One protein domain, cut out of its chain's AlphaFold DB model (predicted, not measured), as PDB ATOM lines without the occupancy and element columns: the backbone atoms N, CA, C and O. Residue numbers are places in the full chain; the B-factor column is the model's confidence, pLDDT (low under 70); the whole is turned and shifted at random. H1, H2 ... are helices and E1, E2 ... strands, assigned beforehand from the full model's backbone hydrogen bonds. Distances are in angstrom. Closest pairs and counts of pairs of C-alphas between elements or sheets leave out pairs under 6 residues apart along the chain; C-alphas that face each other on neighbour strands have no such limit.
ATOM      1  N   LEU A  82     124.318 143.102 152.480       94.50
ATOM      2  CA  LEU A  82     124.195 141.681 152.159       94.50
ATOM      3  C   LEU A  82     124.845 140.773 153.211       94.50
ATOM      4  O   LEU A  82     124.445 139.613 153.352       94.50
ATOM      5  N   GLN A  83     125.833 141.288 153.949       94.06
ATOM      6  CA  GLN A  83     126.448 140.569 155.067       94.06
ATOM      7  C   GLN A  83     125.497 140.521 156.263       94.06
ATOM      8  O   GLN A  83     125.233 139.445 156.792       94.06
ATOM      9  N   MET A  84     124.907 141.660 156.639       93.56
ATOM     10  CA  MET A  84     123.899 141.701 157.702       93.56
ATOM     11  C   MET A  84     122.668 140.875 157.325       93.56
ATOM     12  O   MET A  84     122.172 140.122 158.158       93.56
ATOM     13  N   ALA A  85     122.221 140.945 156.067       94.81
ATOM     14  CA  ALA A  85     121.139 140.102 155.575       94.81
ATOM     15  C   ALA A  85     121.467 138.612 155.754       94.81
ATOM     16  O   ALA A  85     120.623 137.869 156.248       94.81
ATOM     17  N   TYR A  86     122.692 138.175 155.426       95.62
ATOM     18  CA  TYR A  86     123.134 136.794 155.656       95.62
ATOM     19  C   TYR A  86     123.155 136.421 157.145       95.62
ATOM     20  O   TYR A  86     122.694 135.340 157.524       95.62
ATOM     21  N   ASP A  87     123.691 137.304 157.987       94.31
ATOM     22  CA  ASP A  87     123.845 137.072 159.422       94.31
ATOM     23  C   ASP A  87     122.485 136.943 160.129       94.31
ATOM     24  O   ASP A  87     122.350 136.125 161.041       94.31
ATOM     25  N   THR A  88     121.463 137.667 159.656       95.69
ATOM     26  CA  THR A  88     120.092 137.662 160.195       95.69
ATOM     27  C   THR A  88     119.134 136.698 159.483       95.69
ATOM     28  O   THR A  88     117.947 136.666 159.818       95.69
ATOM     29  N   LEU A  89     119.604 135.908 158.507       95.88
ATOM     30  CA  LEU A  89     118.755 134.922 157.831       95.88
ATOM     31  C   LEU A  89     118.169 133.915 158.833       95.88
ATOM     32  O   LEU A  89     118.919 133.336 159.631       95.88
ATOM     33  N   PRO A  90     116.866 133.594 158.725       95.12
ATOM     34  CA  PRO A  90     116.289 132.442 159.402       95.12
ATOM     35  C   PRO A  90     117.114 131.175 159.147       95.12
ATOM     36  O   PRO A  90     117.542 130.912 158.021       95.12
ATOM     37  N   LEU A  91     117.316 130.359 160.187       94.19
ATOM     38  CA  LEU A  91     118.197 129.184 160.128       94.19
ATOM     39  C   LEU A  91     117.837 128.219 158.984       94.19
ATOM     40  O   LEU A  91     118.735 127.649 158.364       94.19
ATOM     41  N   GLY A  92     116.540 128.049 158.701       94.19
ATOM     42  CA  GLY A  92     116.051 127.239 157.583       94.19
ATOM     43  C   GLY A  92     116.568 127.751 156.240       94.19
ATOM     44  O   GLY A  92     117.267 127.020 155.539       94.19
ATOM     45  N   LEU A  93     116.329 129.030 155.935       93.69
ATOM     46  CA  LEU A  93     116.816 129.661 154.706       93.69
ATOM     47  C   LEU A  93     118.335 129.635 154.617       93.69
ATOM     48  O   LEU A  93     118.879 129.245 153.589       93.69
ATOM     49  N   ARG A  94     119.034 129.972 155.708       95.44
ATOM     50  CA  ARG A  94     120.502 129.977 155.739       95.44
ATOM     51  C   ARG A  94     121.089 128.616 155.371       95.44
ATOM     52  O   ARG A  94     122.114 128.574 154.696       95.44
ATOM     53  N   ARG A  95     120.452 127.514 155.788       94.12
ATOM     54  CA  ARG A  95     120.843 126.147 155.402       94.12
ATOM     55  C   ARG A  95     120.566 125.864 153.931       94.12
ATOM     56  O   ARG A  95     121.452 125.334 153.267       94.12
ATOM     57  N   LEU A  96     119.385 126.240 153.434       93.00
ATOM     58  CA  LEU A  96     119.007 126.046 152.032       93.00
ATOM     59  C   LEU A  96     119.980 126.750 151.083       93.00
ATOM     60  O   LEU A  96     120.466 126.142 150.133       93.00
ATOM     61  N   VAL A  97     120.332 128.005 151.371       94.50
ATOM     62  CA  VAL A  97     121.178 128.795 150.465       94.50
ATOM     63  C   VAL A  97     122.670 128.510 150.596       94.50
ATOM     64  O   VAL A  97     123.428 128.888 149.709       94.50
ATOM     65  N   HIS A  98     123.117 127.851 151.674       92.75
ATOM     66  CA  HIS A  98     124.540 127.794 152.029       92.75
ATOM     67  C   HIS A  98     125.439 127.266 150.902       92.75
ATOM     68  O   HIS A  98     126.516 127.818 150.685       92.75
ATOM     69  N   ASN A  99     124.976 126.232 150.196       92.62
ATOM     70  CA  ASN A  99     125.672 125.604 149.070       92.62
ATOM     71  C   ASN A  99     124.891 125.729 147.752       92.62
ATOM     72  O   ASN A  99     125.289 125.152 146.738       92.62
ATOM     73  N   ALA A 100     123.768 126.449 147.766       94.94
ATOM     74  CA  ALA A 100     122.951 126.632 146.584       94.94
ATOM     75  C   ALA A 100     123.673 127.522 145.571       94.94
ATOM     76  O   ALA A 100     124.446 128.421 145.920       94.94
ATOM     77  N   ARG A 101     123.403 127.269 144.293       96.31
ATOM     78  CA  ARG A 101     123.931 128.057 143.183       96.31
ATOM     79  C   ARG A 101     122.785 128.518 142.306       96.31
ATOM     80  O   ARG A 101     121.799 127.804 142.167       96.31
ATOM     81  N   ALA A 102     122.940 129.679 141.697       94.75
ATOM     82  CA  ALA A 102     121.958 130.278 140.820       94.75
ATOM     83  C   ALA A 102     122.603 130.690 139.495       94.75
ATOM     84  O   ALA A 102     123.724 131.198 139.469       94.75
ATOM     85  N   ALA A 103     121.911 130.427 138.393       94.44
ATOM     86  CA  ALA A 103     122.314 130.808 137.050       94.44
ATOM     87  C   ALA A 103     121.392 131.919 136.553       94.44
ATOM     88  O   ALA A 103     120.169 131.772 136.578       94.44
ATOM     89  N   GLN A 104     121.988 133.024 136.115       91.50
ATOM     90  CA  GLN A 104     121.261 134.131 135.509       91.50
ATOM     91  C   GLN A 104     121.232 133.956 133.989       91.50
ATOM     92  O   GLN A 104     122.238 133.572 133.381       91.50
ATOM     93  N   GLU A 105     120.094 134.255 133.369       88.56
ATOM     94  CA  GLU A 105     119.942 134.262 131.916       88.56
ATOM     95  C   GLU A 105     121.011 135.147 131.251       88.56
ATOM     96  O   GLU A 105     121.367 136.219 131.743       88.56
ATOM     97  N   GLY A 106     121.580 134.665 130.143       84.50
ATOM     98  CA  GLY A 106     122.644 135.369 129.418       84.50
ATOM     99  C   GLY A 106     124.035 135.316 130.066       84.50
ATOM    100  O   GLY A 106     124.976 135.866 129.497       84.50
ATOM    101  N   THR A 107     124.208 134.640 131.209       85.69
ATOM    102  CA  THR A 107     125.520 134.464 131.857       85.69
ATOM    103  C   THR A 107     126.053 133.039 131.709       85.69
ATOM    104  O   THR A 107     125.311 132.057 131.765       85.69
ATOM    105  N   SER A 108     127.366 132.899 131.521       77.44
ATOM    106  CA  SER A 108     128.025 131.590 131.452       77.44
ATOM    107  C   SER A 108     128.415 131.110 132.852       77.44
ATOM    108  O   SER A 108     129.550 131.287 133.286       77.44
ATOM    109  N   GLY A 109     127.472 130.486 133.560       88.19
ATOM    110  CA  GLY A 109     127.758 129.689 134.759       88.19
ATOM    111  C   GLY A 109     126.966 130.074 136.008       88.19
ATOM    112  O   GLY A 109     126.590 131.222 136.215       88.19
ATOM    113  N   ALA A 110     126.737 129.079 136.868       93.38
ATOM    114  CA  ALA A 110     126.012 129.265 138.120       93.38
ATOM    115  C   ALA A 110     126.912 129.846 139.224       93.38
ATOM    116  O   ALA A 110     127.966 129.281 139.548       93.38
ATOM    117  N   GLN A 111     126.465 130.927 139.856       92.88
ATOM    118  CA  GLN A 111     127.124 131.581 140.986       92.88
ATOM    119  C   GLN A 111     126.575 131.079 142.324       92.88
ATOM    120  O   GLN A 111     125.408 130.708 142.397       92.88
ATOM    121  N   PRO A 112     127.382 131.029 143.395       95.38
ATOM    122  CA  PRO A 112     126.877 130.646 144.708       95.38
ATOM    123  C   PRO A 112     125.913 131.708 145.258       95.38
ATOM    124  O   PRO A 112     126.201 132.902 145.187       95.38
ATOM    125  N   LEU A 113     124.802 131.269 145.859       95.31
ATOM    126  CA  LEU A 113     123.848 132.155 146.542       95.31
ATOM    127  C   LEU A 113     124.410 132.751 147.838       95.31
ATOM    128  O   LEU A 113     123.875 133.725 148.360       95.31
ATOM    129  N   VAL A 114     125.502 132.188 148.353       95.81
ATOM    130  CA  VAL A 114     126.285 132.762 149.445       95.81
ATOM    131  C   VAL A 114     127.708 132.951 148.957       95.81
ATOM    132  O   VAL A 114     128.420 131.986 148.676       95.81
ATOM    133  N   ARG A 115     128.135 134.205 148.862       93.75
ATOM    134  CA  ARG A 115     129.500 134.561 148.480       93.75
ATOM    135  C   ARG A 115     130.340 134.769 149.725       93.75
ATOM    136  O   ARG A 115     129.854 135.256 150.744       93.75
ATOM    137  N   GLN A 116     131.610 134.408 149.626       94.00
ATOM    138  CA  GLN A 116     132.607 134.749 150.625       94.00
ATOM    139  C   GLN A 116     133.404 135.954 150.129       94.00
ATOM    140  O   GLN A 116     133.885 135.955 148.995       94.00
ATOM    141  N   HIS A 117     133.525 136.981 150.964       91.56
ATOM    142  CA  HIS A 117     134.372 138.127 150.682       91.56
ATOM    143  C   HIS A 117     135.840 137.663 150.644       91.56
ATOM    144  O   HIS A 117     136.298 137.064 151.621       91.56
ATOM    145  N   PRO A 118     136.596 137.940 149.567       89.69
ATOM    146  CA  PRO A 118     137.925 137.360 149.353       89.69
ATOM    147  C   PRO A 118     138.942 137.761 150.429       89.69
ATOM    148  O   PRO A 118     139.787 136.956 150.799       89.69
ATOM    149  N   GLU A 119     138.844 138.985 150.954       87.25
ATOM    150  CA  GLU A 119     139.783 139.480 151.970       87.25
ATOM    151  C   GLU A 119     139.349 139.196 153.417       87.25
ATOM    152  O   GLU A 119     140.163 138.769 154.228       87.25
ATOM    153  N   THR A 120     138.078 139.433 153.766       89.12
ATOM    154  CA  THR A 120     137.595 139.306 155.154       89.12
ATOM    155  C   THR A 120     137.091 137.907 155.499       89.12
ATOM    156  O   THR A 120     136.890 137.596 156.670       89.12
ATOM    157  N   GLY A 121     136.805 137.069 154.499       92.12
ATOM    158  CA  GLY A 121     136.184 135.763 154.698       92.12
ATOM    159  C   GLY A 121     134.723 135.816 155.168       92.12
ATOM    160  O   GLY A 121     134.116 134.752 155.338       92.12
ATOM    161  N   ARG A 122     134.140 137.012 155.360       93.44
ATOM    162  CA  ARG A 122     132.727 137.182 155.728       93.44
ATOM    163  C   ARG A 122     131.822 136.718 154.595       93.44
ATOM    164  O   ARG A 122     132.205 136.720 153.428       93.44
ATOM    165  N   ARG A 123     130.615 136.287 154.950       95.31
ATOM    166  CA  ARG A 123     129.631 135.771 153.999       95.31
ATOM    167  C   ARG A 123     128.557 136.811 153.725       95.31
ATOM    168  O   ARG A 123     128.129 137.505 154.639       95.31
ATOM    169  N   ALA A 124     128.119 136.867 152.477       95.19
ATOM    170  CA  ALA A 124     127.046 137.730 152.004       95.19
ATOM    171  C   ALA A 124     126.084 136.919 151.130       95.19
ATOM    172  O   ALA A 124     126.519 136.023 150.397       95.19
ATOM    173  N   ILE A 125     124.787 137.221 151.199       94.44
ATOM    174  CA  ILE A 125     123.808 136.652 150.262       94.44
ATOM    175  C   ILE A 125     124.048 137.280 148.891       94.44
ATOM    176  O   ILE A 125     124.194 138.493 148.784       94.44
ATOM    177  N   LEU A 126     124.055 136.473 147.836       88.31
ATOM    178  CA  LEU A 126     123.903 136.975 146.480       88.31
ATOM    179  C   LEU A 126     122.417 137.258 146.242       88.31
ATOM    180  O   LEU A 126     121.613 136.332 146.153       88.31
ATOM    181  N   VAL A 127     122.067 138.535 146.141       83.06
ATOM    182  CA  VAL A 127     120.730 138.970 145.732       83.06
ATOM    183  C   VAL A 127     120.747 139.192 144.225       83.06
ATOM    184  O   VAL A 127     121.639 139.857 143.700       83.06
ATOM    185  N   THR A 128     119.782 138.602 143.530       84.62
ATOM    186  CA  THR A 128     119.622 138.714 142.077       84.62
ATOM    187  C   THR A 128     118.160 138.972 141.744       84.62
ATOM    188  O   THR A 128     117.289 138.862 142.607       84.62
ATOM    189  N   ASP A 129     117.886 139.306 140.487       87.56
ATOM    190  CA  ASP A 129     116.518 139.414 139.995       87.56
ATOM    191  C   ASP A 129     115.877 138.011 139.863       87.56
ATOM    192  O   ASP A 129     116.368 137.184 139.078       87.56
ATOM    193  N   PRO A 130     114.779 137.721 140.595       86.69
ATOM    194  CA  PRO A 130     114.072 136.446 140.502       86.69
ATOM    195  C   PRO A 130     113.502 136.160 139.105       86.69
ATOM    196  O   PRO A 130     113.332 134.994 138.748       86.69
ATOM    197  N   ALA A 131     113.214 137.188 138.297       88.12
ATOM    198  CA  ALA A 131     112.646 137.003 136.964       88.12
ATOM    199  C   ALA A 131     113.649 136.337 136.012       88.12
ATOM    200  O   ALA A 131     113.295 135.398 135.295       88.12
ATOM    201  N   THR A 132     114.914 136.750 136.090       90.31
ATOM    202  CA  THR A 132     115.998 136.356 135.174       90.31
ATOM    203  C   THR A 132     116.968 135.328 135.764       90.31
ATOM    204  O   THR A 132     117.942 134.949 135.113       90.31
ATOM    205  N   THR A 133     116.727 134.847 136.988       93.25
ATOM    206  CA  THR A 133     117.632 133.923 137.691       93.25
ATOM    207  C   THR A 133     116.946 132.618 138.089       93.25
ATOM    208  O   THR A 133     115.792 132.612 138.519       93.25
ATOM    209  N   ARG A 134     117.663 131.491 137.985       95.44
ATOM    210  CA  ARG A 134     117.186 130.166 138.413       95.44
ATOM    211  C   ARG A 134     118.174 129.468 139.342       95.44
ATOM    212  O   ARG A 134     119.371 129.427 139.063       95.44
ATOM    213  N   VAL A 135     117.672 128.883 140.424       96.31
ATOM    214  CA  VAL A 135     118.447 128.069 141.367       96.31
ATOM    215  C   VAL A 135     118.670 126.682 140.773       96.31
ATOM    216  O   VAL A 135     117.739 126.003 140.348       96.31
ATOM    217  N   VAL A 136     119.931 126.260 140.727       95.75
ATOM    218  CA  VAL A 136     120.336 124.976 140.154       95.75
ATOM    219  C   VAL A 136     119.732 123.835 140.968       95.75
ATOM    220  O   VAL A 136     119.961 123.742 142.172       95.75
ATOM    221  N   GLY A 137     119.000 122.946 140.293       94.31
ATOM    222  CA  GLY A 137     118.379 121.767 140.904       94.31
ATOM    223  C   GLY A 137     117.016 122.013 141.560       94.31
ATOM    224  O   GLY A 137     116.416 121.049 142.022       94.31
ATOM    225  N   ALA A 138     116.517 123.251 141.576       94.94
ATOM    226  CA  ALA A 138     115.162 123.575 142.022       94.94
ATOM    227  C   ALA A 138     114.196 123.658 140.830       94.94
ATOM    228  O   ALA A 138     114.605 123.958 139.703       94.94
ATOM    229  N   SER A 139     112.901 123.439 141.069       95.62
ATOM    230  CA  SER A 139     111.875 123.790 140.083       95.62
ATOM    231  C   SER A 139     111.805 125.311 139.883       95.62
ATOM    232  O   SER A 139     112.271 126.094 140.713       95.62
ATOM    233  N   ALA A 140     111.197 125.760 138.781       92.56
ATOM    234  CA  ALA A 140     111.048 127.191 138.510       92.56
ATOM    235  C   ALA A 140     110.256 127.923 139.611       92.56
ATOM    236  O   ALA A 140     110.612 129.045 139.964       92.56
ATOM    237  N   ALA A 141     109.226 127.276 140.170       94.25
ATOM    238  CA  ALA A 141     108.410 127.833 141.245       94.25
ATOM    239  C   ALA A 141     109.210 127.969 142.551       94.25
ATOM    240  O   ALA A 141     109.305 129.071 143.084       94.25
ATOM    241  N   GLU A 142     109.866 126.893 143.000       95.12
ATOM    242  CA  GLU A 142     110.708 126.906 144.209       95.12
ATOM    243  C   GLU A 142     111.865 127.905 144.082       95.12
ATOM    244  O   GLU A 142     112.207 128.612 145.027       95.12
ATOM    245  N   SER A 143     112.469 127.989 142.892       94.88
ATOM    246  CA  SER A 143     113.519 128.961 142.611       94.88
ATOM    247  C   SER A 143     113.012 130.396 142.730       94.88
ATOM    248  O   SER A 143     113.711 131.233 143.296       94.88
ATOM    249  N   ALA A 144     111.853 130.705 142.145       94.00
ATOM    250  CA  ALA A 144     111.295 132.051 142.183       94.00
ATOM    251  C   ALA A 144     110.927 132.450 143.618       94.00
ATOM    252  O   ALA A 144     111.298 133.539 144.049       94.00
ATOM    253  N   GLU A 145     110.281 131.550 144.362       94.88
ATOM    254  CA  GLU A 145     109.906 131.756 145.763       94.88
ATOM    255  C   GLU A 145     111.135 132.031 146.640       94.88
ATOM    256  O   GLU A 145     111.191 133.055 147.321       94.88
ATOM    257  N   LEU A 146     112.173 131.192 146.544       94.88
ATOM    258  CA  LEU A 146     113.404 131.375 147.313       94.88
ATOM    259  C   LEU A 146     114.100 132.704 146.981       94.88
ATOM    260  O   LEU A 146     114.512 133.429 147.884       94.88
ATOM    261  N   LEU A 147     114.252 133.038 145.696       95.19
ATOM    262  CA  LEU A 147     114.924 134.277 145.289       95.19
ATOM    263  C   LEU A 147     114.129 135.522 145.706       95.19
ATOM    264  O   LEU A 147     114.730 136.508 146.133       95.19
ATOM    265  N   GLN A 148     112.796 135.470 145.639       94.69
ATOM    266  CA  GLN A 148     111.928 136.536 146.143       94.69
ATOM    267  C   GLN A 148     112.060 136.702 147.656       94.69
ATOM    268  O   GLN A 148     112.183 137.829 148.132       94.69
ATOM    269  N   GLU A 149     112.086 135.606 148.413       94.88
ATOM    270  CA  GLU A 149     112.245 135.659 149.866       94.88
ATOM    271  C   GLU A 149     113.614 136.232 150.271       94.88
ATOM    272  O   GLU A 149     113.695 137.063 151.178       94.88
ATOM    273  N   LEU A 150     114.689 135.866 149.563       95.06
ATOM    274  CA  LEU A 150     116.022 136.437 149.788       95.06
ATOM    275  C   LEU A 150     116.079 137.928 149.460       95.06
ATOM    276  O   LEU A 150     116.636 138.695 150.249       95.06
ATOM    277  N   LEU A 151     115.496 138.344 148.331       93.88
ATOM    278  CA  LEU A 151     115.406 139.753 147.953       93.88
ATOM    279  C   LEU A 151     114.625 140.543 149.011       93.88
ATOM    280  O   LEU A 151     115.140 141.531 149.527       93.88
ATOM    281  N   ALA A 152     113.439 140.067 149.398       93.81
ATOM    282  CA  ALA A 152     112.594 140.701 150.408       93.81
ATOM    283  C   ALA A 152     113.262 140.767 151.791       93.81
ATOM    284  O   ALA A 152     113.078 141.735 152.528       93.81
ATOM    285  N   HIS A 153     114.046 139.753 152.171       94.88
ATOM    286  CA  HIS A 153     114.822 139.780 153.412       94.88
ATOM    287  C   HIS A 153     115.965 140.796 153.339       94.88
ATOM    288  O   HIS A 153     116.155 141.567 154.280       94.88
ATOM    289  N   ALA A 154     116.709 140.835 152.231       93.62
ATOM    290  CA  ALA A 154     117.840 141.742 152.056       93.62
ATOM    291  C   ALA A 154     117.427 143.221 151.989       93.62
ATOM    292  O   ALA A 154     118.192 144.075 152.428       93.62
ATOM    293  N   THR A 155     116.218 143.524 151.510       93.06
ATOM    294  CA  THR A 155     115.693 144.895 151.393       93.06
ATOM    295  C   THR A 155     114.868 145.360 152.595       93.06
ATOM    296  O   THR A 155     114.231 146.412 152.543       93.06
ATOM    297  N   ARG A 156     114.878 144.628 153.719       93.50
ATOM    298  CA  ARG A 156     114.243 145.099 154.964       93.50
ATOM    299  C   ARG A 156     114.893 146.403 155.445       93.50
ATOM    300  O   ARG A 156     116.120 146.469 155.431       93.50
ATOM    301  N   PRO A 157     114.133 147.372 155.993       92.44
ATOM    302  CA  PRO A 157     114.664 148.679 156.404       92.44
ATOM    303  C   PRO A 157     115.906 148.614 157.302       92.44
ATOM    304  O   PRO A 157     116.846 149.373 157.121       92.44
ATOM    305  N   GLN A 158     115.957 147.650 158.223       91.81
ATOM    306  CA  GLN A 158     117.097 147.433 159.122       91.81
ATOM    307  C   GLN A 158     118.409 147.029 158.414       91.81
ATOM    308  O   GLN A 158     119.473 147.115 159.017       91.81
ATOM    309  N   HIS A 159     118.341 146.544 157.171       93.06
ATOM    310  CA  HIS A 159     119.499 146.193 156.343       93.06
ATOM    311  C   HIS A 159     119.853 147.302 155.345       93.06
ATOM    312  O   HIS A 159     120.840 147.161 154.621       93.06
TER     313      HIS A 159
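This is residues 82 to 159 of the 184 residues of the protein "TauD domain-containing protein" of Duganella sp. Root198D2 (UniProt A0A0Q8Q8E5). One long helix, H3, runs along one side of a rounded domain, and two small two-stranded sheets lie toward its two ends: E1 and E4 by its first half, and the hairpin E2 and E3 toward its last residues. The short helix H1 packs on E3 near the last residues of H3, and a second short helix, H2, lies near H3. The printed part has 78 residues, with three named helices and four named strands in the order H1, H2, E1, E2, E3, E4, H3; both sheets are antiparallel, and the class is mixed, helices and strands. The whole is compact, with a radius of gyration of the C-alphas of 12.0 A, and spans 29 by 26 by 20 A.

E1 is residues 101 to 104, 10.1 A from first to last C-alpha, and its neighbour E4 is residues 133 to 135, 7.0 A. E2, residues 114 to 116, is 6.7 A long, and E3, residues 123 to 125, is 7.0 A. H3, residues 140 to 154, is 21.0 A long, from C-alpha 140 at (111.048, 127.191, 138.510) to C-alpha 154 at (117.840, 141.742, 152.056). H1, residues 82 to 87, is 8.6 A long and begins with C-alpha 82 at (124.195, 141.681, 152.159). H2, residues 91 to 97, is 10.1 A long.

E1 and E4 are antiparallel at 157 degrees, with N 103 and O 134 within hydrogen-bond range at 2.8 A. Residues 101 to 102 of E1 also pair antiparallel with residues 111 to 112. The closest C-alphas of E4 and H3 are those of Val 135 and Ser 143, 5.2 A apart. The hairpin E2 and E3 is antiparallel at 147 degrees, with N 115 and O 124 at 2.9 A. The closest C-alphas of H1 and E3 are those of Gln 83 and Ala 124, 4.2 A apart. H1 and H3 only just touch, with 3 pairs of C-alphas within 8 A, about perpendicular at 87 degrees; H3 does so with residues 153 to 154 alone, and the closest C-alphas are those of Ala 85 and Ala 154, 5.1 A apart. H2 and H3 are near each other, with 8 pairs of C-alphas within 10 A. H1 and H2 are close but not clearly touching, with the C-alphas of Tyr 86 and Arg 94 closest at 7.3 A. E1 and H3 are apart. In H1, H2 and H3 every O i to N i+4 pair is within hydrogen-bond range.

The two C-alphas farthest apart are those of Glu 119 and Ala 141, at 35.1 A. The printed part has no cut. No link is long; those from H1 to H2, H2 to E1 and E4 to H3 are tight. The mean pLDDT of the printed part is 92.8, and no printed residue is under 70.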